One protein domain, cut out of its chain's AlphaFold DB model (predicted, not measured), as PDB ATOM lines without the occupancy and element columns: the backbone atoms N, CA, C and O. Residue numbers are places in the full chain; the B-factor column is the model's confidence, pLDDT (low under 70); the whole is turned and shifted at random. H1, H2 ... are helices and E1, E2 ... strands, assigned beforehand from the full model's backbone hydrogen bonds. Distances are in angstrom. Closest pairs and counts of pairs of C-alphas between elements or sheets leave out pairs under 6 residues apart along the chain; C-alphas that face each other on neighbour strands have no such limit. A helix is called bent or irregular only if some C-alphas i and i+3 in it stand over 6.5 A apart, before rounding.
ATOM      1  N   PHE A   9     -18.136  10.785 -36.335       91.50
ATOM      2  CA  PHE A   9     -18.942  11.747 -37.082       91.50
ATOM      3  C   PHE A   9     -18.039  12.539 -38.019       91.50
ATOM      4  O   PHE A   9     -17.244  13.357 -37.564       91.50
ATOM      5  N   ILE A  10     -18.148  12.309 -39.323       91.94
ATOM      6  CA  ILE A  10     -17.364  13.015 -40.337       91.94
ATOM      7  C   ILE A  10     -18.334  13.708 -41.279       91.94
ATOM      8  O   ILE A  10     -19.111  13.058 -41.973       91.94
ATOM      9  N   ALA A  11     -18.274  15.039 -41.302       84.50
ATOM     10  CA  ALA A  11     -18.991  15.870 -42.265       84.50
ATOM     11  C   ALA A  11     -20.499  15.572 -42.386       84.50
ATOM     12  O   ALA A  11     -21.038  15.467 -43.487       84.50
ATOM     13  N   GLY A  12     -21.186  15.406 -41.257       86.62
ATOM     14  CA  GLY A  12     -22.617  15.107 -41.246       86.62
ATOM     15  C   GLY A  12     -22.985  13.632 -41.336       86.62
ATOM     16  O   GLY A  12     -24.172  13.314 -41.379       86.62
ATOM     17  N   GLN A  13     -22.003  12.729 -41.347       91.12
ATOM     18  CA  GLN A  13     -22.231  11.294 -41.469       91.12
ATOM     19  C   GLN A  13     -21.615  10.520 -40.309       91.12
ATOM     20  O   GLN A  13     -20.453  10.718 -39.950       91.12
ATOM     21  N   TRP A  14     -22.392   9.584 -39.767       92.56
ATOM     22  CA  TRP A  14     -21.885   8.554 -38.869       92.56
ATOM     23  C   TRP A  14     -21.203   7.463 -39.693       92.56
ATOM     24  O   TRP A  14     -21.830   6.866 -40.568       92.56
ATOM     25  N   CYS A  15     -19.918   7.230 -39.446       93.75
ATOM     26  CA  CYS A  15     -19.100   6.314 -40.233       93.75
ATOM     27  C   CYS A  15     -18.183   5.449 -39.361       93.75
ATOM     28  O   CYS A  15     -17.744   5.843 -38.277       93.75
ATOM     29  N   ASP A  16     -17.911   4.244 -39.858       96.75
ATOM     30  CA  ASP A  16     -16.871   3.361 -39.343       96.75
ATOM     31  C   ASP A  16     -15.514   3.695 -39.988       96.75
ATOM     32  O   ASP A  16     -15.445   4.453 -40.956       96.75
ATOM     33  N   ALA A  17     -14.429   3.143 -39.441       96.75
ATOM     34  CA  ALA A  17     -13.096   3.272 -40.027       96.75
ATOM     35  C   ALA A  17     -13.059   2.553 -41.381       96.75
ATOM     36  O   ALA A  17     -13.703   1.513 -41.542       96.75
ATOM     37  N   ASP A  18     -12.278   3.057 -42.336       96.75
ATOM     38  CA  ASP A  18     -12.234   2.486 -43.692       96.75
ATOM     39  C   ASP A  18     -11.717   1.034 -43.672       96.75
ATOM     40  O   ASP A  18     -12.117   0.195 -44.480       96.75
ATOM     41  N   ASN A  19     -10.857   0.714 -42.702       95.88
ATOM     42  CA  ASN A  19     -10.325  -0.628 -42.457       95.88
ATOM     43  C   ASN A  19     -11.204  -1.490 -41.522       95.88
ATOM     44  O   ASN A  19     -10.803  -2.602 -41.173       95.88
ATOM     45  N   LEU A  20     -12.363  -0.976 -41.091       96.44
ATOM     46  CA  LEU A  20     -13.300  -1.583 -40.137       96.44
ATOM     47  C   LEU A  20     -12.710  -1.912 -38.754       96.44
ATOM     48  O   LEU A  20     -13.348  -2.615 -37.966       96.44
ATOM     49  N   GLN A  21     -11.514  -1.413 -38.426       97.19
ATOM     50  CA  GLN A  21     -10.943  -1.580 -37.097       97.19
ATOM     51  C   GLN A  21     -11.714  -0.753 -36.071       97.19
ATOM     52  O   GLN A  21     -12.214   0.341 -36.346       97.19
ATOM     53  N   ARG A  22     -11.794  -1.294 -34.858       96.56
ATOM     54  CA  ARG A  22     -12.508  -0.696 -33.733       96.56
ATOM     55  C   ARG A  22     -11.664  -0.805 -32.472       96.56
ATOM     56  O   ARG A  22     -10.864  -1.728 -32.337       96.56
ATOM     57  N   THR A  23     -11.883   0.126 -31.558       94.50
ATOM     58  CA  THR A  23     -11.295   0.154 -30.222       94.50
ATOM     59  C   THR A  23     -12.397  -0.067 -29.200       94.50
ATOM     60  O   THR A  23     -13.423   0.620 -29.223       94.50
ATOM     61  N   ASP A  24     -12.179  -1.016 -28.299       95.94
ATOM     62  CA  ASP A  24     -13.096  -1.317 -27.207       95.94
ATOM     63  C   ASP A  24     -13.045  -0.238 -26.123       95.94
ATOM     64  O   ASP A  24     -11.973   0.238 -25.739       95.94
ATOM     65  N   ILE A  25     -14.215   0.116 -25.595       93.75
ATOM     66  CA  ILE A  25     -14.366   1.054 -24.486       93.75
ATOM     67  C   ILE A  25     -14.912   0.296 -23.281       93.75
ATOM     68  O   ILE A  25     -16.034  -0.211 -23.298       93.75
ATOM     69  N   TYR A  26     -14.111   0.247 -22.222       95.56
ATOM     70  CA  TYR A  26     -14.439  -0.440 -20.980       95.56
ATOM     71  C   TYR A  26     -14.863   0.557 -19.904       95.56
ATOM     72  O   TYR A  26     -14.341   1.668 -19.825       95.56
ATOM     73  N   ASN A  27     -15.790   0.139 -19.049       96.38
ATOM     74  CA  ASN A  27     -16.145   0.882 -17.852       96.38
ATOM     75  C   ASN A  27     -15.032   0.702 -16.807       96.38
ATOM     76  O   ASN A  27     -14.793  -0.431 -16.389       96.38
ATOM     77  N   PRO A  28     -14.358   1.767 -16.341       96.62
ATOM     78  CA  PRO A  28     -13.206   1.619 -15.454       96.62
ATOM     79  C   PRO A  28     -13.574   1.070 -14.066       96.62
ATOM     80  O   PRO A  28     -12.740   0.442 -13.418       96.62
ATOM     81  N   ALA A  29     -14.823   1.236 -13.618       96.94
ATOM     82  CA  ALA A  29     -15.278   0.736 -12.321       96.94
ATOM     83  C   ALA A  29     -15.584  -0.769 -12.344       96.94
ATOM     84  O   ALA A  29     -15.340  -1.461 -11.361       96.94
ATOM     85  N   THR A  30     -16.124  -1.278 -13.453       95.94
ATOM     86  CA  THR A  30     -16.609  -2.670 -13.552       95.94
ATOM     87  C   THR A  30     -15.786  -3.548 -14.488       95.94
ATOM     88  O   THR A  30     -15.957  -4.762 -14.486       95.94
ATOM     89  N   GLN A  31     -14.921  -2.944 -15.307       94.62
ATOM     90  CA  GLN A  31     -14.206  -3.568 -16.425       94.62
ATOM     91  C   GLN A  31     -15.129  -4.190 -17.492       94.62
ATOM     92  O   GLN A  31     -14.669  -4.909 -18.375       94.62
ATOM     93  N   ALA A  32     -16.434  -3.901 -17.450       96.44
ATOM     94  CA  ALA A  32     -17.377  -4.353 -18.461       96.44
ATOM     95  C   ALA A  32     -17.193  -3.569 -19.769       96.44
ATOM     96  O   ALA A  32     -16.997  -2.350 -19.749       96.44
ATOM     97  N   LEU A  33     -17.297  -4.260 -20.905       96.50
ATOM     98  CA  LEU A  33     -17.340  -3.625 -22.221       96.50
ATOM     99  C   LEU A  33     -18.620  -2.783 -22.340       96.50
ATOM    100  O   LEU A  33     -19.723  -3.316 -22.231       96.50
ATOM    101  N   ILE A  34     -18.471  -1.479 -22.572       94.19
ATOM    102  CA  ILE A  34     -19.585  -0.549 -22.812       94.19
ATOM    103  C   ILE A  34     -19.985  -0.593 -24.287       94.19
ATOM    104  O   ILE A  34     -21.164  -0.576 -24.629       94.19
ATOM    105  N   GLY A  35     -18.984  -0.630 -25.162       94.25
ATOM    106  CA  GLY A  35     -19.150  -0.586 -26.603       94.25
ATOM    107  C   GLY A  35     -17.814  -0.377 -27.294       94.25
ATOM    108  O   GLY A  35     -16.752  -0.592 -26.712       94.25
ATOM    109  N   THR A  36     -17.870   0.050 -28.547       94.69
ATOM    110  CA  THR A  36     -16.690   0.188 -29.401       94.69
ATOM    111  C   THR A  36     -16.754   1.467 -30.221       94.69
ATOM    112  O   THR A  36     -17.839   1.917 -30.590       94.69
ATOM    113  N   VAL A  37     -15.595   2.024 -30.557       94.00
ATOM    114  CA  VAL A  37     -15.463   3.199 -31.431       94.00
ATOM    115  C   VAL A  37     -14.583   2.859 -32.630       94.00
ATOM    116  O   VAL A  37     -13.707   2.006 -32.495       94.00
ATOM    117  N   PRO A  38     -14.766   3.486 -33.802       95.69
ATOM    118  CA  PRO A  38     -13.874   3.273 -34.935       95.69
ATOM    119  C   PRO A  38     -12.423   3.617 -34.598       95.69
ATOM    120  O   PRO A  38     -12.169   4.589 -33.884       95.69
ATOM    121  N   ASN A  39     -11.480   2.837 -35.125       95.94
ATOM    122  CA  ASN A  39     -10.053   3.122 -35.039       95.94
ATOM    123  C   ASN A  39      -9.557   3.719 -36.365       95.94
ATOM    124  O   ASN A  39      -8.993   3.014 -37.202       95.94
ATOM    125  N   MET A  40      -9.850   5.001 -36.574       95.94
ATOM    126  CA  MET A  40      -9.502   5.734 -37.792       95.94
ATOM    127  C   MET A  40      -8.041   6.186 -37.804       95.94
ATOM    128  O   MET A  40      -7.388   6.280 -36.762       95.94
ATOM    129  N   GLY A  41      -7.543   6.497 -39.000       94.94
ATOM    130  CA  GLY A  41      -6.194   7.002 -39.205       94.94
ATOM    131  C   GLY A  41      -6.167   8.294 -40.017       94.94
ATOM    132  O   GLY A  41      -7.059   9.143 -39.949       94.94
ATOM    133  N   LYS A  42      -5.083   8.442 -40.780       96.00
ATOM    134  CA  LYS A  42      -4.722   9.672 -41.487       96.00
ATOM    135  C   LYS A  42      -5.748  10.031 -42.559       96.00
ATOM    136  O   LYS A  42      -6.198  11.168 -42.626       96.00
ATOM    137  N   THR A  43      -6.157   9.051 -43.362       96.00
ATOM    138  CA  THR A  43      -7.057   9.258 -44.504       96.00
ATOM    139  C   THR A  43      -8.429   9.766 -44.069       96.00
ATOM    140  O   THR A  43      -8.976  10.688 -44.674       96.00
ATOM    141  N   GLU A  44      -9.001   9.221 -42.996       96.31
ATOM    142  CA  GLU A  44     -10.276   9.707 -42.474       96.31
ATOM    143  C   GLU A  44     -10.160  11.115 -41.878       96.31
ATOM    144  O   GLU A  44     -11.055  11.939 -42.083       96.31
ATOM    145  N   ALA A  45      -9.036  11.422 -41.221       95.38
ATOM    146  CA  ALA A  45      -8.731  12.766 -40.741       95.38
ATOM    147  C   ALA A  45      -8.600  13.789 -41.881       95.38
ATOM    148  O   ALA A  45      -9.212  14.857 -41.818       95.38
ATOM    149  N   GLU A  46      -7.903  13.449 -42.964       96.06
ATOM    150  CA  GLU A  46      -7.799  14.288 -44.164       96.06
ATOM    151  C   GLU A  46      -9.175  14.552 -44.798       96.06
ATOM    152  O   GLU A  46      -9.488  15.696 -45.148       96.06
ATOM    153  N   ARG A  47     -10.044  13.529 -44.884       95.06
ATOM    154  CA  ARG A  47     -11.427  13.691 -45.373       95.06
ATOM    155  C   ARG A  47     -12.222  14.673 -44.511       95.06
ATOM    156  O   ARG A  47     -12.898  15.547 -45.057       95.06
ATOM    157  N   ALA A  48     -12.129  14.561 -43.188       94.31
ATOM    158  CA  ALA A  48     -12.803  15.474 -42.266       94.31
ATOM    159  C   ALA A  48     -12.293  16.919 -42.393       94.31
ATOM    160  O   ALA A  48     -13.095  17.853 -42.457       94.31
ATOM    161  N   ILE A  49     -10.973  17.109 -42.499       95.38
ATOM    162  CA  ILE A  49     -10.355  18.429 -42.690       95.38
ATOM    163  C   ILE A  49     -10.854  19.072 -43.989       95.38
ATOM    164  O   ILE A  49     -11.276  20.234 -43.991       95.38
ATOM    165  N   GLN A  50     -10.858  18.318 -45.093       95.12
ATOM    166  CA  GLN A  50     -11.315  18.830 -46.383       95.12
ATOM    167  C   GLN A  50     -12.811  19.162 -46.371       95.12
ATOM    168  O   GLN A  50     -13.231  20.170 -46.945       95.12
ATOM    169  N   ALA A  51     -13.626  18.351 -45.698       92.94
ATOM    170  CA  ALA A  51     -15.048  18.625 -45.561       92.94
ATOM    171  C   ALA A  51     -15.319  19.907 -44.760       92.94
ATOM    172  O   ALA A  51     -16.085  20.760 -45.220       92.94
ATOM    173  N   ALA A  52     -14.619  20.105 -43.637       92.44
ATOM    174  CA  ALA A  52     -14.708  21.334 -42.852       92.44
ATOM    175  C   ALA A  52     -14.319  22.566 -43.688       92.44
ATOM    176  O   ALA A  52     -14.982  23.604 -43.618       92.44
ATOM    177  N   ALA A  53     -13.291  22.451 -44.534       93.88
ATOM    178  CA  ALA A  53     -12.882  23.521 -45.444       93.88
ATOM    179  C   ALA A  53     -13.948  23.853 -46.495       93.88
ATOM    180  O   ALA A  53     -14.225  25.028 -46.743       93.88
ATOM    181  N   ASN A  54     -14.578  22.831 -47.079       93.06
ATOM    182  CA  ASN A  54     -15.639  23.004 -48.071       93.06
ATOM    183  C   ASN A  54     -16.883  23.669 -47.458       93.06
ATOM    184  O   ASN A  54     -17.499  24.540 -48.075       93.06
ATOM    185  N   ALA A  55     -17.231  23.296 -46.225       89.31
ATOM    186  CA  ALA A  55     -18.403  23.807 -45.522       89.31
ATOM    187  C   ALA A  55     -18.171  25.169 -44.833       89.31
ATOM    188  O   ALA A  55     -19.126  25.888 -44.518       89.31
ATOM    189  N   TRP A  56     -16.908  25.570 -44.643       89.88
ATOM    190  CA  TRP A  56     -16.516  26.774 -43.905       89.88
ATOM    191  C   TRP A  56     -17.225  28.051 -44.374       89.88
ATOM    192  O   TRP A  56     -17.703  28.841 -43.555       89.88
ATOM    193  N   SER A  57     -17.326  28.255 -45.693       88.94
ATOM    194  CA  SER A  57     -17.911  29.473 -46.273       88.94
ATOM    195  C   SER A  57     -19.368  29.677 -45.839       88.94
ATOM    196  O   SER A  57     -19.763  30.785 -45.466       88.94
ATOM    197  N   ALA A  58     -20.157  28.598 -45.795       87.62
ATOM    198  CA  ALA A  58     -21.564  28.653 -45.405       87.62
ATOM    199  C   ALA A  58     -21.745  29.085 -43.939       87.62
ATOM    200  O   ALA A  58     -22.684  29.815 -43.615       87.62
ATOM    201  N   TRP A  59     -20.829  28.686 -43.053       90.62
ATOM    202  CA  TRP A  59     -20.859  29.075 -41.643       90.62
ATOM    203  C   TRP A  59     -20.294  30.473 -41.387       90.62
ATOM    204  O   TRP A  59     -20.896  31.266 -40.651       90.62
ATOM    205  N   LYS A  60     -19.169  30.811 -42.029       91.44
ATOM    206  CA  LYS A  60     -18.523  32.125 -41.908       91.44
ATOM    207  C   LYS A  60     -19.475  33.260 -42.299       91.44
ATOM    208  O   LYS A  60     -19.481  34.295 -41.634       91.44
ATOM    209  N   ASN A  61     -20.296  33.045 -43.328       91.56
ATOM    210  CA  ASN A  61     -21.212  34.053 -43.869       91.56
ATOM    211  C   ASN A  61     -22.497  34.255 -43.046       91.56
ATOM    212  O   ASN A  61     -23.230  35.209 -43.302       91.56
ATOM    213  N   LYS A  62     -22.781  33.410 -42.042       94.12
ATOM    214  CA  LYS A  62     -23.871  33.681 -41.090       94.12
ATOM    215  C   LYS A  62     -23.568  34.940 -40.282       94.12
ATOM    216  O   LYS A  62     -22.408  35.245 -39.990       94.12
ATOM    217  N   THR A  63     -24.604  35.661 -39.862       96.06
ATOM    218  CA  THR A  63     -24.387  36.788 -38.953       96.06
ATOM    219  C   THR A  63     -23.966  36.281 -37.573       96.06
ATOM    220  O   THR A  63     -24.246  35.146 -37.180       96.06
ATOM    221  N   ALA A  64     -23.314  37.144 -36.792       94.12
ATOM    222  CA  ALA A  64     -23.024  36.849 -35.393       94.12
ATOM    223  C   ALA A  64     -24.292  36.533 -34.579       94.12
ATOM    224  O   ALA A  64     -24.254  35.702 -33.675       94.12
ATOM    225  N   LYS A  65     -25.422  37.171 -34.917       95.00
ATOM    226  CA  LYS A  65     -26.717  36.927 -34.273       95.00
ATOM    227  C   LYS A  65     -27.238  35.525 -34.579       95.00
ATOM    228  O   LYS A  65     -27.649  34.840 -33.651       95.00
ATOM    229  N   ASP A  66     -27.171  35.085 -35.833       96.31
ATOM    230  CA  ASP A  66     -27.653  33.752 -36.218       96.31
ATOM    231  C   ASP A  66     -26.820  32.652 -35.559       96.31
ATOM    232  O   ASP A  66     -27.374  31.712 -34.996       96.31
ATOM    233  N   ARG A  67     -25.486  32.807 -35.539       94.50
ATOM    234  CA  ARG A  67     -24.605  31.883 -34.804       94.50
ATOM    235  C   ARG A  67     -24.918  31.867 -33.308       94.50
ATOM    236  O   ARG A  67     -24.979  30.797 -32.720       94.50
ATOM    237  N   SER A  68     -25.158  33.036 -32.707       94.19
ATOM    238  CA  SER A  68     -25.543  33.165 -31.294       94.19
ATOM    239  C   SER A  68     -26.827  32.391 -30.975       94.19
ATOM    240  O   SER A  68     -26.877  31.694 -29.971       94.19
ATOM    241  N   ILE A  69     -27.848  32.474 -31.834       97.00
ATOM    242  CA  ILE A  69     -29.118  31.754 -31.648       97.00
ATOM    243  C   ILE A  69     -28.899  30.237 -31.700       97.00
ATOM    244  O   ILE A  69     -29.363  29.527 -30.813       97.00
ATOM    245  N   ILE A  70     -28.152  29.754 -32.699       95.50
ATOM    246  CA  ILE A  70     -27.838  28.326 -32.861       95.50
ATOM    247  C   ILE A  70     -27.076  27.788 -31.640       95.50
ATOM    248  O   ILE A  70     -27.450  26.767 -31.073       95.50
ATOM    249  N   LEU A  71     -26.037  28.497 -31.190       93.25
ATOM    250  CA  LEU A  71     -25.241  28.076 -30.034       93.25
ATOM    251  C   LEU A  71     -26.058  28.093 -28.732       93.25
ATOM    252  O   LEU A  71     -25.923  27.180 -27.926       93.25
ATOM    253  N   LYS A  72     -26.963  29.064 -28.539       94.88
ATOM    254  CA  LYS A  72     -27.876  29.053 -27.384       94.88
ATOM    255  C   LYS A  72     -28.823  27.856 -27.408       94.88
ATOM    256  O   LYS A  72     -29.037  27.248 -26.367       94.88
ATOM    257  N   ARG A  73     -29.323  27.464 -28.586       97.38
ATOM    258  CA  ARG A  73     -30.133  26.245 -28.700       97.38
ATOM    259  C   ARG A  73     -29.328  24.992 -28.347       97.38
ATOM    260  O   ARG A  73     -29.862  24.085 -27.717       97.38
ATOM    261  N   TRP A  74     -28.050  24.943 -28.716       94.88
ATOM    262  CA  TRP A  74     -27.171  23.835 -28.341       94.88
ATOM    263  C   TRP A  74     -26.952  23.766 -26.825       94.88
ATOM    264  O   TRP A  74     -27.086  22.693 -26.243       94.88
ATOM    265  N   PHE A  75     -26.713  24.910 -26.179       94.38
ATOM    266  CA  PHE A  75     -26.664  25.021 -24.719       94.38
ATOM    267  C   PHE A  75     -27.940  24.476 -24.056       94.38
ATOM    268  O   PHE A  75     -27.846  23.638 -23.161       94.38
ATOM    269  N   GLU A  76     -29.122  24.900 -24.515       97.06
ATOM    270  CA  GLU A  76     -30.406  24.425 -23.981       97.06
ATOM    271  C   GLU A  76     -30.514  22.900 -24.072       97.06
ATOM    272  O   GLU A  76     -30.817  22.244 -23.079       97.06
ATOM    273  N   LEU A  77     -30.182  22.326 -25.232       95.75
ATOM    274  CA  LEU A  77     -30.192  20.879 -25.449       95.75
ATOM    275  C   LEU A  77     -29.210  20.134 -24.530       95.75
ATOM    276  O   LEU A  77     -29.536  19.060 -24.025       95.75
ATOM    277  N   MET A  78     -28.020  20.689 -24.281       93.69
ATOM    278  CA  MET A  78     -27.055  20.106 -23.338       93.69
ATOM    279  C   MET A  78     -27.596  20.086 -21.907       93.69
ATOM    280  O   MET A  78     -27.407  19.100 -21.195       93.69
ATOM    281  N   VAL A  79     -28.271  21.157 -21.485       95.56
ATOM    282  CA  VAL A  79     -28.888  21.250 -20.153       95.56
ATOM    283  C   VAL A  79     -30.079  20.299 -20.036       95.56
ATOM    284  O   VAL A  79     -30.195  19.600 -19.029       95.56
ATOM    285  N   GLU A  80     -30.930  20.233 -21.065       96.00
ATOM    286  CA  GLU A  80     -32.070  19.309 -21.147       96.00
ATOM    287  C   GLU A  80     -31.619  17.841 -21.010       96.00
ATOM    288  O   GLU A  80     -32.294  17.057 -20.348       96.00
ATOM    289  N   GLN A  81     -30.460  17.485 -21.578       94.88
ATOM    290  CA  GLN A  81     -29.923  16.116 -21.590       94.88
ATOM    291  C   GLN A  81     -28.816  15.861 -20.555       94.88
ATOM    292  O   GLN A  81     -28.103  14.856 -20.640       94.88
ATOM    293  N   ALA A  82     -28.652  16.748 -19.569       94.38
ATOM    294  CA  ALA A  82     -27.505  16.714 -18.663       94.38
ATOM    295  C   ALA A  82     -27.352  15.384 -17.908       94.38
ATOM    296  O   ALA A  82     -26.228  14.927 -17.700       94.38
ATOM    297  N   ASP A  83     -28.460  14.745 -17.533       95.12
ATOM    298  CA  ASP A  83     -28.439  13.497 -16.767       95.12
ATOM    299  C   ASP A  83     -28.032  12.287 -17.633       95.12
ATOM    300  O   ASP A  83     -27.231  11.461 -17.190       95.12
ATOM    301  N   GLU A  84     -28.506  12.192 -18.885       93.69
ATOM    302  CA  GLU A  84     -28.091  11.125 -19.816       93.69
ATOM    303  C   GLU A  84     -26.615  11.290 -20.208       93.69
ATOM    304  O   GLU A  84     -25.852  10.320 -20.197       93.69
ATOM    305  N   LEU A  85     -26.180  12.527 -20.469       93.12
ATOM    306  CA  LEU A  85     -24.777  12.847 -20.744       93.12
ATOM    307  C   LEU A  85     -23.870  12.505 -19.550       93.12
ATOM    308  O   LEU A  85     -22.807  11.911 -19.733       93.12
ATOM    309  N   ALA A  86     -24.295  12.828 -18.325       94.50
ATOM    310  CA  ALA A  86     -23.552  12.516 -17.107       94.50
ATOM    311  C   ALA A  86     -23.432  11.006 -16.867       94.50
ATOM    312  O   ALA A  86     -22.376  10.534 -16.435       94.50
ATOM    313  N   PHE A  87     -24.485  10.240 -17.169       94.88
ATOM    314  CA  PHE A  87     -24.459   8.781 -17.083       94.88
ATOM    315  C   PHE A  87     -23.429   8.176 -18.044       94.88
ATOM    316  O   PHE A  87     -22.639   7.319 -17.640       94.88
ATOM    317  N   ILE A  88     -23.406   8.638 -19.299       92.75
ATOM    318  CA  ILE A  88     -22.448   8.173 -20.313       92.75
ATOM    319  C   ILE A  88     -21.019   8.505 -19.875       92.75
ATOM    320  O   ILE A  88     -20.186   7.602 -19.805       92.75
ATOM    321  N   LEU A  89     -20.772   9.759 -19.481       93.69
ATOM    322  CA  LEU A  89     -19.472  10.240 -19.004       93.69
ATOM    323  C   LEU A  89     -18.971   9.410 -17.813       93.69
ATOM    324  O   LEU A  89     -17.842   8.918 -17.814       93.69
ATOM    325  N   THR A  90     -19.828   9.200 -16.814       96.00
ATOM    326  CA  THR A  90     -19.503   8.378 -15.639       96.00
ATOM    327  C   THR A  90     -19.169   6.946 -16.041       96.00
ATOM    328  O   THR A  90     -18.196   6.377 -15.550       96.00
ATOM    329  N   SER A  91     -19.949   6.370 -16.957       95.06
ATOM    330  CA  SER A  91     -19.778   4.982 -17.383       95.06
ATOM    331  C   SER A  91     -18.415   4.744 -18.024       95.06
ATOM    332  O   SER A  91     -17.815   3.705 -17.777       95.06
ATOM    333  N   GLU A  92     -17.911   5.685 -18.818       92.62
ATOM    334  CA  GLU A  92     -16.671   5.506 -19.581       92.62
ATOM    335  C   GLU A  92     -15.411   6.110 -18.944       92.62
ATOM    336  O   GLU A  92     -14.305   5.781 -19.375       92.62
ATOM    337  N   GLN A  93     -15.557   7.035 -17.990       94.75
ATOM    338  CA  GLN A  93     -14.433   7.735 -17.355       94.75
ATOM    339  C   GLN A  93     -14.324   7.424 -15.858       94.75
ATOM    340  O   GLN A  93     -13.209   7.343 -15.347       94.75
ATOM    341  N   GLY A  94     -15.447   7.190 -15.174       95.94
ATOM    342  CA  GLY A  94     -15.491   6.674 -13.804       95.94
ATOM    343  C   GLY A  94     -15.810   7.684 -12.699       95.94
ATOM    344  O   GLY A  94     -16.125   7.250 -11.592       95.94
ATOM    345  N   LYS A  95     -15.762   9.003 -12.943       96.94
ATOM    346  CA  LYS A  95     -16.066   9.993 -11.890       96.94
ATOM    347  C   LYS A  95     -17.502   9.874 -11.369       96.94
ATOM    348  O   LYS A  95     -18.377   9.478 -12.133       96.94
ATOM    349  N   PRO A  96     -17.774  10.250 -10.107       97.75
ATOM    350  CA  PRO A  96     -19.127  10.226  -9.562       97.75
ATOM    351  C   PRO A  96     -20.141  10.988 -10.421       97.75
ATOM    352  O   PRO A  96     -19.840  12.060 -10.950       97.75
ATOM    353  N   LEU A  97     -21.374  10.482 -10.490       96.81
ATOM    354  CA  LEU A  97     -22.438  11.036 -11.332       96.81
ATOM    355  C   LEU A  97     -22.710  12.524 -11.054       96.81
ATOM    356  O   LEU A  97     -22.975  13.295 -11.977       96.81
ATOM    357  N   ALA A  98     -22.600  12.948  -9.792       96.06
ATOM    358  CA  ALA A  98     -22.742  14.351  -9.409       96.06
ATOM    359  C   ALA A  98     -21.632  15.239 -10.006       96.06
ATOM    360  O   ALA A  98     -21.921  16.335 -10.491       96.06
ATOM    361  N   GLU A  99     -20.381  14.761 -10.027       95.94
ATOM    362  CA  GLU A  99     -19.272  15.468 -10.678       95.94
ATOM    363  C   GLU A  99     -19.442  15.489 -12.198       95.94
ATOM    364  O   GLU A  99     -19.249  16.535 -12.815       95.94
ATOM    365  N   ALA A 100     -19.844  14.364 -12.798       95.75
ATOM    366  CA  ALA A 100     -20.116  14.269 -14.229       95.75
ATOM    367  C   ALA A 100     -21.195  15.268 -14.660       95.75
ATOM    368  O   ALA A 100     -20.998  16.026 -15.606       95.75
ATOM    369  N   ARG A 101     -22.307  15.341 -13.922       96.12
ATOM    370  CA  ARG A 101     -23.377  16.310 -14.178       96.12
ATOM    371  C   ARG A 101     -22.897  17.751 -14.011       96.12
ATOM    372  O   ARG A 101     -23.241  18.605 -14.826       96.12
ATOM    373  N   GLY A 102     -22.089  18.019 -12.983       95.19
ATOM    374  CA  GLY A 102     -21.437  19.316 -12.797       95.19
ATOM    375  C   GLY A 102     -20.560  19.702 -13.990       95.19
ATOM    376  O   GLY A 102     -20.609  20.843 -14.441       95.19
ATOM    377  N   GLU A 103     -19.820  18.745 -14.553       94.50
ATOM    378  CA  GLU A 103     -19.033  18.954 -15.767       94.50
ATOM    379  C   GLU A 103     -19.905  19.235 -16.994       94.50
ATOM    380  O   GLU A 103     -19.573  20.145 -17.746       94.50
ATOM    381  N   ILE A 104     -21.011  18.511 -17.209       94.75
ATOM    382  CA  ILE A 104     -21.894  18.773 -18.358       94.75
ATOM    383  C   ILE A 104     -22.424  20.207 -18.324       94.75
ATOM    384  O   ILE A 104     -22.405  20.900 -19.339       94.75
ATOM    385  N   LEU A 105     -22.848  20.678 -17.150       95.06
ATOM    386  CA  LEU A 105     -23.325  22.051 -16.987       95.06
ATOM    387  C   LEU A 105     -22.197  23.078 -17.141       95.06
ATOM    388  O   LEU A 105     -22.412  24.130 -17.736       95.06
ATOM    389  N   TYR A 106     -20.995  22.762 -16.659       91.88
ATOM    390  CA  TYR A 106     -19.812  23.593 -16.878       91.88
ATOM    391  C   TYR A 106     -19.432  23.674 -18.366       91.88
ATOM    392  O   TYR A 106     -19.137  24.747 -18.875       91.88
ATOM    393  N   ALA A 107     -19.505  22.565 -19.103       91.31
ATOM    394  CA  ALA A 107     -19.308  22.545 -20.550       91.31
ATOM    395  C   ALA A 107     -20.376  23.386 -21.272       91.31
ATOM    396  O   ALA A 107     -20.064  24.152 -22.184       91.31
ATOM    397  N   ALA A 108     -21.635  23.276 -20.836       92.62
ATOM    398  CA  ALA A 108     -22.746  24.041 -21.387       92.62
ATOM    399  C   ALA A 108     -22.564  25.556 -21.162       92.62
ATOM    400  O   ALA A 108     -22.851  26.336 -22.072       92.62
ATOM    401  N   SER A 109     -22.019  25.986 -20.012       91.19
ATOM    402  CA  SER A 109     -21.797  27.415 -19.737       91.19
ATOM    403  C   SER A 109     -20.807  28.060 -20.713       91.19
ATOM    404  O   SER A 109     -21.008  29.203 -21.115       91.19
ATOM    405  N   PHE A 110     -19.795  27.329 -21.198       88.44
ATOM    406  CA  PHE A 110     -18.921  27.829 -22.267       88.44
ATOM    407  C   PHE A 110     -19.662  28.026 -23.590       88.44
ATOM    408  O   PHE A 110     -19.426  29.024 -24.276       88.44
ATOM    409  N   VAL A 111     -20.554  27.100 -23.960       91.00
ATOM    410  CA  VAL A 111     -21.372  27.232 -25.175       91.00
ATOM    411  C   VAL A 111     -22.258  28.470 -25.076       91.00
ATOM    412  O   VAL A 111     -22.298  29.266 -26.016       91.00
ATOM    413  N   GLU A 112     -22.909  28.677 -23.929       92.56
ATOM    414  CA  GLU A 112     -23.694  29.880 -23.663       92.56
ATOM    415  C   GLU A 112     -22.829  31.142 -23.759       92.56
ATOM    416  O   GLU A 112     -23.135  32.035 -24.553       92.56
ATOM    417  N   TRP A 113     -21.716  31.196 -23.022       87.56
ATOM    418  CA  TRP A 113     -20.801  32.338 -22.994       87.56
ATOM    419  C   TRP A 113     -20.325  32.732 -24.394       87.56
ATOM    420  O   TRP A 113     -20.465  33.888 -24.809       87.56
ATOM    421  N   PHE A 114     -19.824  31.771 -25.173       88.81
ATOM    422  CA  PHE A 114     -19.340  32.041 -26.524       88.81
ATOM    423  C   PHE A 114     -20.465  32.325 -27.524       88.81
ATOM    424  O   PHE A 114     -20.245  33.072 -28.484       88.81
ATOM    425  N   ALA A 115     -21.689  31.840 -27.287       90.00
ATOM    426  CA  ALA A 115     -22.858  32.291 -28.036       90.00
ATOM    427  C   ALA A 115     -23.095  33.792 -27.847       90.00
ATOM    428  O   ALA A 115     -23.511  34.485 -28.780       90.00
ATOM    429  N   GLU A 116     -22.847  34.325 -26.653       88.31
ATOM    430  CA  GLU A 116     -22.979  35.754 -26.398       88.31
ATOM    431  C   GLU A 116     -21.810  36.554 -26.972       88.31
ATOM    432  O   GLU A 116     -22.035  37.566 -27.649       88.31
ATOM    433  N   GLU A 117     -20.584  36.070 -26.772       86.88
ATOM    434  CA  GLU A 117     -19.363  36.702 -27.279       86.88
ATOM    435  C   GLU A 117     -19.263  36.700 -28.804       86.88
ATOM    436  O   GLU A 117     -18.666  37.612 -29.377       86.88
ATOM    437  N   ALA A 118     -19.953  35.786 -29.496       88.06
ATOM    438  CA  ALA A 118     -20.049  35.794 -30.956       88.06
ATOM    439  C   ALA A 118     -20.502  37.156 -31.522       88.06
ATOM    440  O   ALA A 118     -20.085  37.534 -32.618       88.06
ATOM    441  N   LYS A 119     -21.330  37.911 -30.779       90.88
ATOM    442  CA  LYS A 119     -21.843  39.248 -31.153       90.88
ATOM    443  C   LYS A 119     -20.945  40.407 -30.708       90.88
ATOM    444  O   LYS A 119     -21.273  41.557 -30.989       90.88
ATOM    445  N   ARG A 120     -19.849  40.124 -30.000       89.56
ATOM    446  CA  ARG A 120     -18.970  41.115 -29.357       89.56
ATOM    447  C   ARG A 120     -17.528  41.050 -29.857       89.56
ATOM    448  O   ARG A 120     -16.610  41.541 -29.207       89.56
ATOM    449  N   VAL A 121     -17.329  40.488 -31.049       87.69
ATOM    450  CA  VAL A 121     -16.041  40.495 -31.752       87.69
ATOM    451  C   VAL A 121     -15.791  41.891 -32.333       87.69
ATOM    452  O   VAL A 121     -16.004  42.146 -33.517       87.69
ATOM    453  N   TYR A 122     -15.395  42.826 -31.470       86.19
ATOM    454  CA  TYR A 122     -15.137  44.213 -31.848       86.19
ATOM    455  C   TYR A 122     -13.754  44.370 -32.488       86.19
ATOM    456  O   TYR A 122     -12.752  43.853 -31.979       86.19
ATOM    457  N   GLY A 123     -13.726  45.075 -33.616       85.94
ATOM    458  CA  GLY A 123     -12.516  45.675 -34.171       85.94
ATOM    459  C   GLY A 123     -12.226  47.033 -33.531       85.94
ATOM    460  O   GLY A 123     -12.906  47.428 -32.587       85.94
ATOM    461  N   ASP A 124     -11.264  47.761 -34.086       86.31
ATOM    462  CA  ASP A 124     -10.800  49.038 -33.544       86.31
ATOM    463  C   ASP A 124     -10.621  50.066 -34.670       86.31
ATOM    464  O   ASP A 124     -10.261  49.718 -35.797       86.31
ATOM    465  N   ILE A 125     -10.855  51.343 -34.371       87.56
ATOM    466  CA  ILE A 125     -10.418  52.456 -35.221       87.56
ATOM    467  C   ILE A 125      -9.275  53.133 -34.482       87.56
ATOM    468  O   ILE A 125      -9.473  53.681 -33.400       87.56
ATOM    469  N   VAL A 126      -8.081  53.078 -35.062       84.06
ATOM    470  CA  VAL A 126      -6.874  53.624 -34.442       84.06
ATOM    471  C   VAL A 126      -6.600  55.006 -35.042       84.06
ATOM    472  O   VAL A 126      -6.610  55.140 -36.274       84.06
ATOM    473  N   PRO A 127      -6.364  56.048 -34.218       80.06
ATOM    474  CA  PRO A 127      -5.938  57.351 -34.713       80.06
ATOM    475  C   PRO A 127      -4.717  57.215 -35.627       80.06
ATOM    476  O   PRO A 127      -3.702  56.626 -35.258       80.06
ATOM    477  N   SER A 128      -4.835  57.738 -36.848       85.19
ATOM    478  CA  SER A 128      -3.754  57.661 -37.827       85.19
ATOM    479  C   SER A 128      -2.639  58.650 -37.469       85.19
ATOM    480  O   SER A 128      -2.943  59.820 -37.226       85.19
ATOM    481  N   PRO A 129      -1.357  58.240 -37.503       83.12
ATOM    482  CA  PRO A 129      -0.234  59.172 -37.423       83.12
ATOM    483  C   PRO A 129      -0.037  59.966 -38.730       83.12
ATOM    484  O   PRO A 129       0.751  60.910 -38.755       83.12
ATOM    485  N   TYR A 130      -0.741  59.601 -39.811       88.00
ATOM    486  CA  TYR A 130      -0.704  60.272 -41.115       88.00
ATOM    487  C   TYR A 130      -2.024  61.010 -41.398       88.00
ATOM    488  O   TYR A 130      -3.096  60.444 -41.147       88.00
ATOM    489  N   PRO A 131      -1.988  62.238 -41.950       82.62
ATOM    490  CA  PRO A 131      -3.178  63.076 -42.137       82.62
ATOM    491  C   PRO A 131      -4.174  62.517 -43.169       82.62
ATOM    492  O   PRO A 131      -5.379  62.764 -43.075       82.62
ATOM    493  N   ASP A 132      -3.685  61.740 -44.130       93.12
ATOM    494  CA  ASP A 132      -4.415  61.199 -45.277       93.12
ATOM    495  C   ASP A 132      -4.804  59.719 -45.125       93.12
ATOM    496  O   ASP A 132      -5.445  59.156 -46.010       93.12
ATOM    497  N   ALA A 133      -4.487  59.094 -43.986       87.69
ATOM    498  CA  ALA A 133      -4.810  57.695 -43.728       87.69
ATOM    499  C   ALA A 133      -5.815  57.512 -42.582       87.69
ATOM    500  O   ALA A 133      -6.022  58.371 -41.717       87.69
ATOM    501  N   ARG A 134      -6.472  56.351 -42.582       91.69
ATOM    502  CA  ARG A 134      -7.290  55.837 -41.479       91.69
ATOM    503  C   ARG A 134      -6.853  54.411 -41.202       91.69
ATOM    504  O   ARG A 134      -6.632  53.651 -42.141       91.69
ATOM    505  N   ILE A 135      -6.748  54.050 -39.929       89.44
ATOM    506  CA  ILE A 135      -6.369  52.702 -39.517       89.44
ATOM    507  C   ILE A 135      -7.610  52.032 -38.941       89.44
ATOM    508  O   ILE A 135      -8.174  52.491 -37.949       89.44
ATOM    509  N   VAL A 136      -8.041  50.951 -39.588       92.88
ATOM    510  CA  VAL A 136      -9.181  50.138 -39.158       92.88
ATOM    511  C   VAL A 136      -8.690  48.718 -38.927       92.88
ATOM    512  O   VAL A 136      -8.104  48.104 -39.816       92.88
ATOM    513  N   VAL A 137      -8.954  48.196 -37.738       91.38
ATOM    514  CA  VAL A 137      -8.665  46.819 -37.347       91.38
ATOM    515  C   VAL A 137      -9.971  46.041 -37.362       91.38
ATOM    516  O   VAL A 137     -10.952  46.447 -36.745       91.38
ATOM    517  N   GLN A 138      -9.987  44.906 -38.053       91.38
ATOM    518  CA  GLN A 138     -11.110  43.971 -38.051       91.38
ATOM    519  C   GLN A 138     -10.635  42.599 -37.587       91.38
ATOM    520  O   GLN A 138      -9.510  42.192 -37.866       91.38
ATOM    521  N   LYS A 139     -11.516  41.871 -36.900       89.88
ATOM    522  CA  LYS A 139     -11.264  40.503 -36.447       89.88
ATOM    523  C   LYS A 139     -12.153  39.555 -37.237       89.88
ATOM    524  O   LYS A 139     -13.372  39.708 -37.261       89.88
ATOM    525  N   GLN A 140     -11.532  38.589 -37.900       90.75
ATOM    526  CA  GLN A 140     -12.210  37.561 -38.682       90.75
ATOM    527  C   GLN A 140     -11.790  36.183 -38.180       90.75
ATOM    528  O   GLN A 140     -10.704  36.016 -37.630       90.75
ATOM    529  N   ALA A 141     -12.666  35.197 -38.357       90.69
ATOM    530  CA  ALA A 141     -12.362  33.835 -37.955       90.69
ATOM    531  C   ALA A 141     -11.205  33.255 -38.785       90.69
ATOM    532  O   ALA A 141     -11.153  33.437 -40.004       90.69
ATOM    533  N   ILE A 142     -10.304  32.553 -38.095       93.06
ATOM    534  CA  ILE A 142      -9.009  32.102 -38.622       93.06
ATOM    535  C   ILE A 142      -9.125  31.014 -39.702       93.06
ATOM    536  O   ILE A 142      -8.259  30.924 -40.567       93.06
ATOM    537  N   GLY A 143     -10.202  30.223 -39.691       93.25
ATOM    538  CA  GLY A 143     -10.445  29.136 -40.641       93.25
ATOM    539  C   GLY A 143     -10.730  27.815 -39.935       93.25
ATOM    540  O   GLY A 143     -11.321  27.812 -38.856       93.25
ATOM    541  N   VAL A 144     -10.312  26.708 -40.553       93.88
ATOM    542  CA  VAL A 144     -10.452  25.355 -39.993       93.88
ATOM    543  C   VAL A 144      -9.564  25.217 -38.757       93.88
ATOM    544  O   VAL A 144      -8.383  25.573 -38.785       93.88
ATOM    545  N   VAL A 145     -10.148  24.707 -37.675       92.06
ATOM    546  CA  VAL A 145      -9.487  24.492 -36.384       92.06
ATOM    547  C   VAL A 145      -9.550  23.008 -36.050       92.06
ATOM    548  O   VAL A 145     -10.613  22.406 -36.170       92.06
ATOM    549  N   ALA A 146      -8.428  22.439 -35.618       91.50
ATOM    550  CA  ALA A 146      -8.373  21.088 -35.070       91.50
ATOM    551  C   ALA A 146      -8.224  21.151 -33.545       91.50
ATOM    552  O   ALA A 146      -7.459  21.971 -33.035       91.50
ATOM    553  N   ALA A 147      -8.944  20.291 -32.825       87.81
ATOM    554  CA  ALA A 147      -8.863  20.177 -31.372       87.81
ATOM    555  C   ALA A 147      -8.493  18.743 -30.968       87.81
ATOM    556  O   ALA A 147      -9.121  17.789 -31.422       87.81
ATOM    557  N   ILE A 148      -7.481  18.599 -30.110       86.62
ATOM    558  CA  ILE A 148      -7.066  17.326 -29.509       86.62
ATOM    559  C   ILE A 148      -7.257  17.451 -28.003       86.62
ATOM    560  O   ILE A 148      -6.655  18.309 -27.356       86.62
ATOM    561  N   THR A 149      -8.114  16.601 -27.446       83.94
ATOM    562  CA  THR A 149      -8.631  16.799 -26.088       83.94
ATOM    563  C   THR A 149      -8.311  15.606 -25.188       83.94
ATOM    564  O   THR A 149      -8.069  14.512 -25.692       83.94
ATOM    565  N   PRO A 150      -8.185  15.781 -23.866       85.25
ATOM    566  CA  PRO A 150      -7.873  14.686 -22.950       85.25
ATOM    567  C   PRO A 150      -9.137  13.952 -22.468       85.25
ATOM    568  O   PRO A 150     -10.270  14.350 -22.728       85.25
ATOM    569  N   TRP A 151      -8.944  12.850 -21.741       87.88
ATOM    570  CA  TRP A 151     -10.024  11.994 -21.227       87.88
ATOM    571  C   TRP A 151     -10.573  12.425 -19.862       87.88
ATOM    572  O   TRP A 151     -11.578  11.886 -19.413       87.88
ATOM    573  N   ASN A 152      -9.907  13.331 -19.154       89.94
ATOM    574  CA  ASN A 152     -10.233  13.646 -17.766       89.94
ATOM    575  C   ASN A 152     -11.458  14.556 -17.606       89.94
ATOM    576  O   ASN A 152     -12.180  14.414 -16.619       89.94
ATOM    577  N   PHE A 153     -11.713  15.443 -18.571       89.12
ATOM    578  CA  PHE A 153     -12.934  16.253 -18.687       89.12
ATOM    579  C   PHE A 153     -13.524  16.085 -20.098       89.12
ATOM    580  O   PHE A 153     -13.354  16.966 -20.947       89.12
ATOM    581  N   PRO A 154     -14.165  14.933 -20.386       85.62
ATOM    582  CA  PRO A 154     -14.573  14.572 -21.742       85.62
ATOM    583  C   PRO A 154     -15.579  15.526 -22.400       85.62
ATOM    584  O   PRO A 154     -15.654  15.572 -23.633       85.62
ATOM    585  N   ALA A 155     -16.353  16.262 -21.597       86.12
ATOM    586  CA  ALA A 155     -17.346  17.224 -22.057       86.12
ATOM    587  C   ALA A 155     -16.776  18.643 -22.107       86.12
ATOM    588  O   ALA A 155     -16.835  19.293 -23.149       86.12
ATOM    589  N   ALA A 156     -16.203  19.115 -20.994       81.56
ATOM    590  CA  ALA A 156     -15.791  20.515 -20.850       81.56
ATOM    591  C   ALA A 156     -14.599  20.891 -21.738       81.56
ATOM    592  O   ALA A 156     -14.473  22.043 -22.135       81.56
ATOM    593  N   MET A 157     -13.756  19.922 -22.098       75.69
ATOM    594  CA  MET A 157     -12.645  20.139 -23.026       75.69
ATOM    595  C   MET A 157     -13.065  20.035 -24.501       75.69
ATOM    596  O   MET A 157     -12.219  20.179 -25.366       75.69
ATOM    597  N   ILE A 158     -14.353  19.815 -24.796       62.25
ATOM    598  CA  ILE A 158     -14.934  19.642 -26.136       62.25
ATOM    599  C   ILE A 158     -14.321  18.444 -26.901       62.25
ATOM    600  O   ILE A 158     -13.338  18.538 -27.621       62.25
ATOM    601  N   THR A 159     -15.020  17.304 -26.858       47.38
ATOM    602  CA  THR A 159     -15.075  16.277 -27.931       47.38
ATOM    603  C   THR A 159     -13.953  15.243 -28.080       47.38
ATOM    604  O   THR A 159     -13.420  15.042 -29.167       47.38
ATOM    605  N   ARG A 160     -13.710  14.431 -27.044       34.12
ATOM    606  CA  ARG A 160     -13.198  13.058 -27.276       34.12
ATOM    607  C   ARG A 160     -14.127  11.926 -26.889       34.12
ATOM    608  O   ARG A 160     -13.838  10.788 -27.250       34.12
ATOM    609  N   LYS A 161     -15.221  12.208 -26.178       48.09
ATOM    610  CA  LYS A 161     -16.132  11.138 -25.758       48.09
ATOM    611  C   LYS A 161     -17.616  11.467 -25.736       48.09
ATOM    612  O   LYS A 161     -18.413  10.568 -25.526       48.09
ATOM    613  N   LEU A 162     -18.013  12.710 -26.019       55.44
ATOM    614  CA  LEU A 162     -19.431  13.001 -26.175       55.44
ATOM    615  C   LEU A 162     -19.827  13.240 -27.632       55.44
ATOM    616  O   LEU A 162     -20.102  14.366 -28.035       55.44
ATOM    617  N   TRP A 163     -19.885  12.158 -28.415       62.47
ATOM    618  CA  TRP A 163     -20.549  12.104 -29.733       62.47
ATOM    619  C   TRP A 163     -21.976  12.666 -29.666       62.47
ATOM    620  O   TRP A 163     -22.478  13.275 -30.603       62.47
ATOM    621  N   GLN A 164     -22.582  12.539 -28.491       70.75
ATOM    622  CA  GLN A 164     -23.844  13.131 -28.083       70.75
ATOM    623  C   GLN A 164     -23.874  14.645 -28.264       70.75
ATOM    624  O   GLN A 164     -24.872  15.189 -28.716       70.75
ATOM    625  N   LEU A 165     -22.783  15.345 -27.940       78.19
ATOM    626  CA  LEU A 165     -22.725  16.797 -28.088       78.19
ATOM    627  C   LEU A 165     -22.752  17.210 -29.559       78.19
ATOM    628  O   LEU A 165     -23.294  18.269 -29.859       78.19
ATOM    629  N   VAL A 166     -22.225  16.375 -30.461       82.94
ATOM    630  CA  VAL A 166     -22.332  16.574 -31.915       82.94
ATOM    631  C   VAL A 166     -23.777  16.420 -32.365       82.94
ATOM    632  O   VAL A 166     -24.274  17.258 -33.108       82.94
ATOM    633  N   ASP A 167     -24.457  15.374 -31.898       85.38
ATOM    634  CA  ASP A 167     -25.864  15.148 -32.220       85.38
ATOM    635  C   ASP A 167     -26.721  16.341 -31.756       85.38
ATOM    636  O   ASP A 167     -27.439  16.949 -32.549       85.38
ATOM    637  N   LEU A 168     -26.528  16.798 -30.512       89.88
ATOM    638  CA  LEU A 168     -27.198  17.995 -29.994       89.88
ATOM    639  C   LEU A 168     -26.807  19.276 -30.756       89.88
ATOM    640  O   LEU A 168     -27.651  20.147 -30.960       89.88
ATOM    641  N   ALA A 169     -25.559  19.402 -31.212       89.50
ATOM    642  CA  ALA A 169     -25.103  20.527 -32.032       89.50
ATOM    643  C   ALA A 169     -25.827  20.567 -33.387       89.50
ATOM    644  O   ALA A 169     -26.316  21.619 -33.810       89.50
ATOM    645  N   VAL A 170     -25.937  19.418 -34.055       90.50
ATOM    646  CA  VAL A 170     -26.651  19.281 -35.331       90.50
ATOM    647  C   VAL A 170     -28.142  19.557 -35.138       90.50
ATOM    648  O   VAL A 170     -28.721  20.335 -35.898       90.50
ATOM    649  N   GLN A 171     -28.755  19.016 -34.081       91.50
ATOM    650  CA  GLN A 171     -30.148  19.300 -33.713       91.50
ATOM    651  C   GLN A 171     -30.391  20.788 -33.416       91.50
ATOM    652  O   GLN A 171     -31.461  21.315 -33.722       91.50
ATOM    653  N   ALA A 172     -29.395  21.491 -32.870       92.75
ATOM    654  CA  ALA A 172     -29.452  22.935 -32.652       92.75
ATOM    655  C   ALA A 172     -29.362  23.767 -33.945       92.75
ATOM    656  O   ALA A 172     -29.616  24.974 -33.920       92.75
ATOM    657  N   GLY A 173     -29.013  23.146 -35.076       91.69
ATOM    658  CA  GLY A 173     -28.884  23.800 -36.378       91.69
ATOM    659  C   GLY A 173     -27.454  24.198 -36.748       91.69
ATOM    660  O   GLY A 173     -27.267  25.004 -37.668       91.69
ATOM    661  N   ILE A 174     -26.439  23.662 -36.058       90.19
ATOM    662  CA  ILE A 174     -25.055  23.723 -36.546       90.19
ATOM    663  C   ILE A 174     -24.988  22.884 -37.833       90.19
ATOM    664  O   ILE A 174     -25.420  21.732 -37.812       90.19
ATOM    665  N   PRO A 175     -24.481  23.430 -38.961       89.38
ATOM    666  CA  PRO A 175     -24.326  22.652 -40.184       89.38
ATOM    667  C   PRO A 175     -23.501  21.396 -39.915       89.38
ATOM    668  O   PRO A 175     -22.412  21.461 -39.347       89.38
ATOM    669  N   ALA A 176     -24.027  20.247 -40.310       88.06
ATOM    670  CA  ALA A 176     -23.437  18.962 -39.976       88.06
ATOM    671  C   ALA A 176     -22.025  18.810 -40.588       88.06
ATOM    672  O   ALA A 176     -21.154  18.145 -40.039       88.06
ATOM    673  N   GLU A 177     -21.772  19.505 -41.695       87.19
ATOM    674  CA  GLU A 177     -20.544  19.458 -42.477       87.19
ATOM    675  C   GLU A 177     -19.385  20.273 -41.877       87.19
ATOM    676  O   GLU A 177     -18.236  20.059 -42.259       87.19
ATOM    677  N   ILE A 178     -19.650  21.207 -40.950       84.56
ATOM    678  CA  ILE A 178     -18.591  22.034 -40.330       84.56
ATOM    679  C   ILE A 178     -18.023  21.435 -39.045       84.56
ATOM    680  O   ILE A 178     -17.091  22.002 -38.472       84.56
ATOM    681  N   PHE A 179     -18.598  20.332 -38.567       84.88
ATOM    682  CA  PHE A 179     -18.205  19.689 -37.324       84.88
ATOM    683  C   PHE A 179     -17.850  18.229 -37.590       84.88
ATOM    684  O   PHE A 179     -18.537  17.534 -38.334       84.88
ATOM    685  N   SER A 180     -16.738  17.757 -37.041       89.88
ATOM    686  CA  SER A 180     -16.310  16.364 -37.184       89.88
ATOM    687  C   SER A 180     -15.621  15.901 -35.910       89.88
ATOM    688  O   SER A 180     -14.848  16.646 -35.314       89.88
ATOM    689  N   VAL A 181     -15.921  14.673 -35.497       90.12
ATOM    690  CA  VAL A 181     -15.343  14.001 -34.334       90.12
ATOM    691  C   VAL A 181     -14.805  12.663 -34.798       90.12
ATOM    692  O   VAL A 181     -15.562  11.792 -35.230       90.12
ATOM    693  N   ILE A 182     -13.488  12.523 -34.706       90.62
ATOM    694  CA  ILE A 182     -12.729  11.386 -35.219       90.62
ATOM    695  C   ILE A 182     -12.142  10.633 -34.034       90.62
ATOM    696  O   ILE A 182     -11.590  11.237 -33.113       90.62
ATOM    697  N   THR A 183     -12.259   9.310 -34.056       91.44
ATOM    698  CA  THR A 183     -11.685   8.418 -33.048       91.44
ATOM    699  C   THR A 183     -10.676   7.498 -33.709       91.44
ATOM    700  O   THR A 183     -10.927   6.997 -34.800       91.44
ATOM    701  N   GLY A 184      -9.548   7.248 -33.051       91.44
ATOM    702  CA  GLY A 184      -8.551   6.311 -33.548       91.44
ATOM    703  C   GLY A 184      -7.159   6.584 -33.013       91.44
ATOM    704  O   GLY A 184      -7.007   7.083 -31.891       91.44
ATOM    705  N   ASP A 185      -6.159   6.245 -33.816       88.56
ATOM    706  CA  ASP A 185      -4.758   6.387 -33.450       88.56
ATOM    707  C   ASP A 185      -4.354   7.867 -33.384       88.56
ATOM    708  O   ASP A 185      -4.382   8.596 -34.377       88.56
ATOM    709  N   ALA A 186      -3.989   8.319 -32.183       87.00
ATOM    710  CA  ALA A 186      -3.735   9.732 -31.918       87.00
ATOM    711  C   ALA A 186      -2.533  10.280 -32.702       87.00
ATOM    712  O   ALA A 186      -2.553  11.450 -33.079       87.00
ATOM    713  N   VAL A 187      -1.513   9.453 -32.950       88.69
ATOM    714  CA  VAL A 187      -0.309   9.854 -33.691       88.69
ATOM    715  C   VAL A 187      -0.659  10.043 -35.162       88.69
ATOM    716  O   VAL A 187      -0.465  11.121 -35.709       88.69
ATOM    717  N   THR A 188      -1.291   9.041 -35.765       92.06
ATOM    718  CA  THR A 188      -1.638   9.028 -37.189       92.06
ATOM    719  C   THR A 188      -2.671  10.108 -37.545       92.06
ATOM    720  O   THR A 188      -2.579  10.743 -38.596       92.06
ATOM    721  N   ILE A 189      -3.658  10.353 -36.673       93.25
ATOM    722  CA  ILE A 189      -4.595  11.482 -36.822       93.25
ATOM    723  C   ILE A 189      -3.859  12.816 -36.632       93.25
ATOM    724  O   ILE A 189      -4.131  13.779 -37.349       93.25
ATOM    725  N   GLY A 190      -2.918  12.878 -35.685       91.56
ATOM    726  CA  GLY A 190      -2.054  14.035 -35.464       91.56
ATOM    727  C   GLY A 190      -1.258  14.409 -36.712       91.56
ATOM    728  O   GLY A 190      -1.279  15.573 -37.104       91.56
ATOM    729  N   ASP A 191      -0.647  13.436 -37.387       92.50
ATOM    730  CA  ASP A 191       0.102  13.653 -38.630       92.50
ATOM    731  C   ASP A 191      -0.771  14.325 -39.700       92.50
ATOM    732  O   ASP A 191      -0.359  15.314 -40.303       92.50
ATOM    733  N   ALA A 192      -2.023  13.878 -39.878       95.44
ATOM    734  CA  ALA A 192      -2.969  14.534 -40.789       95.44
ATOM    735  C   ALA A 192      -3.215  16.008 -40.428       95.44
ATOM    736  O   ALA A 192      -3.331  16.859 -41.307       95.44
ATOM    737  N   ILE A 193      -3.329  16.311 -39.131       94.06
ATOM    738  CA  ILE A 193      -3.601  17.661 -38.630       94.06
ATOM    739  C   ILE A 193      -2.388  18.572 -38.839       94.06
ATOM    740  O   ILE A 193      -2.551  19.693 -39.321       94.06
ATOM    741  N   PHE A 194      -1.187  18.114 -38.473       93.06
ATOM    742  CA  PHE A 194       0.029  18.931 -38.493       93.06
ATOM    743  C   PHE A 194       0.640  19.085 -39.888       93.06
ATOM    744  O   PHE A 194       1.293  20.094 -40.145       93.06
ATOM    745  N   GLU A 195       0.416  18.132 -40.793       95.44
ATOM    746  CA  GLU A 195       0.855  18.235 -42.190       95.44
ATOM    747  C   GLU A 195      -0.112  19.048 -43.071       95.44
ATOM    748  O   GLU A 195       0.208  19.366 -44.215       95.44
ATOM    749  N   SER A 196      -1.307  19.385 -42.574       96.19
ATOM    750  CA  SER A 196      -2.334  20.046 -43.379       96.19
ATOM    751  C   SER A 196      -2.140  21.561 -43.497       96.19
ATOM    752  O   SER A 196      -2.252  22.294 -42.518       96.19
ATOM    753  N   ASP A 197      -2.051  22.062 -44.732       95.81
ATOM    754  CA  ASP A 197      -2.109  23.505 -45.039       95.81
ATOM    755  C   ASP A 197      -3.511  24.129 -44.846       95.81
ATOM    756  O   ASP A 197      -3.698  25.353 -44.931       95.81
ATOM    757  N   VAL A 198      -4.527  23.287 -44.632       96.31
ATOM    758  CA  VAL A 198      -5.928  23.691 -44.456       96.31
ATOM    759  C   VAL A 198      -6.216  24.038 -42.999       96.31
ATOM    760  O   VAL A 198      -6.937  25.006 -42.734       96.31
ATOM    761  N   VAL A 199      -5.652  23.279 -42.055       95.75
ATOM    762  CA  VAL A 199      -5.789  23.545 -40.620       95.75
ATOM    763  C   VAL A 199      -5.016  24.820 -40.281       95.75
ATOM    764  O   VAL A 199      -3.811  24.919 -40.477       95.75
ATOM    765  N   ARG A 200      -5.717  25.839 -39.772       94.94
ATOM    766  CA  ARG A 200      -5.128  27.159 -39.470       94.94
ATOM    767  C   ARG A 200      -4.840  27.378 -37.993       94.94
ATOM    768  O   ARG A 200      -4.141  28.324 -37.636       94.94
ATOM    769  N   LYS A 201      -5.400  26.536 -37.127       90.88
ATOM    770  CA  LYS A 201      -5.178  26.572 -35.682       90.88
ATOM    771  C   LYS A 201      -5.340  25.174 -35.109       90.88
ATOM    772  O   LYS A 201      -6.318  24.495 -35.406       90.88
ATOM    773  N   VAL A 202      -4.410  24.797 -34.242       88.19
ATOM    774  CA  VAL A 202      -4.532  23.616 -33.389       88.19
ATOM    775  C   VAL A 202      -4.782  24.081 -31.959       88.19
ATOM    776  O   VAL A 202      -4.148  25.028 -31.477       88.19
ATOM    777  N   LEU A 203      -5.748  23.438 -31.314       83.25
ATOM    778  CA  LEU A 203      -6.013  23.511 -29.887       83.25
ATOM    779  C   LEU A 203      -5.612  22.158 -29.301       83.25
ATOM    780  O   LEU A 203      -6.226  21.138 -29.605       83.25
ATOM    781  N   ALA A 204      -4.554  22.147 -28.505       74.56
ATOM    782  CA  ALA A 204      -4.122  20.975 -27.765       74.56
ATOM    783  C   ALA A 204      -4.012  21.389 -26.302       74.56
ATOM    784  O   ALA A 204      -3.299  22.334 -25.969       74.56
ATOM    785  N   LEU A 205      -4.769  20.713 -25.447       63.03
ATOM    786  CA  LEU A 205      -4.829  21.001 -24.010       63.03
ATOM    787  C   LEU A 205      -3.706  20.314 -23.219       63.03
ATOM    788  O   LEU A 205      -3.629  20.441 -22.000       63.03
TER     789      LEU A 205
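This is residues 9 to 205 of the 553 residues of an uncharacterized protein of Abscondita terminalis (UniProt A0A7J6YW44). Two walls of helices and strands stand opposite each other, with H5 and long unnamed stretches between them: H2 and H4 side by side with H3 crossing near one end of H4, and, in the other wall, H1 and H6 beside the small sheet of E6 and E7. The hairpin E4 and E5 sticks out as a long thin arm at one end, and the hairpin E2 and E3 lies at the other end. The 197 printed residues, mixed in class, hold six named helices and seven named strands, in the order E1 E2 E3 H1 H2 H3 H4 E4 E5 E6 H5 H6 E7. The sheets E2 and E3 and E4 and E5 are antiparallel, E6 and E7 parallel. The whole is compact, with a radius of gyration of the C-alphas of 19.1 A, yet elongated, 73 by 37 by 26 A.

E6 is residues 144 to 148, 13.6 A long, and E7 residues 199 to 204, 13.2 A, ending at C-alpha 204 (-4.122, 20.975, -27.765). H6 is residues 186 to 194 and H5 163 to 171. H1, residues 42 to 60, 26.4 A, is irregular: C-alphas 54 and 57 are 7.1 A apart, and it has a kink of 36 degrees near residue 54. H2 is residues 64 to 80, 24.3 A; H3 is 82 to 93; H4, the longest, is 97 to 117, 30.4 A, from C-alpha 97 (-22.438, 11.036, -11.332). E1 is residues 13 to 15, beginning at C-alpha 13 (-22.231, 11.294, -41.469), E2 22 to 26, E3 33 to 38, E4 124 to 126 and E5 135 to 137.

E6, H5 and H6, E7 form a strand-helix-strand unit, two parallel neighbour strands with helices between; N 146 and O 201 are 3.0 A apart. The closest C-alphas of H1 and E6, Ala 53 and Val 144, are 6.2 A apart. H1, with residues 42 to 49 alone, touches H6 at a steep tilt of 46 degrees, closest C-alphas Lys 42 and Ile 189, 5.0 A. H2 touches H4 at a shallow tilt of 12 degrees, opposite ways, closest C-alphas Ser 68 and Ala 115, 4.3 A. H2, with residues 71 to 78 alone, touches H5, closest C-alphas Trp 74 and Ala 169, 5.4 A. H4, with residues 97 to 105 alone, touches H3 at a steep tilt of 62 degrees, closest C-alphas Ala 86 and Arg 101, 4.8 A. Closest C-alphas of E2 and H3 are Tyr 26 and Glu 92, 6.5 A. Across E2 and E3, N 23 and O 37 are 2.8 A apart; across E4 and E5, N 126 and O 135 are 2.9 A apart. E1 pairs with no named strand. Every O i to N i+4 pair is within hydrogen-bond range in H2, H3, H5 and H6; in H1 12 of 15 are, in H4 16 of 17.

The two C-alphas farthest apart, Thr 30 and Pro 131, are 72.9 A apart. The printed part has no cut; the links E6 to H5 and H5 to H6 are long. Mean pLDDT of the printed part is 90.4; residues 158 to 163 and 205 are under 70.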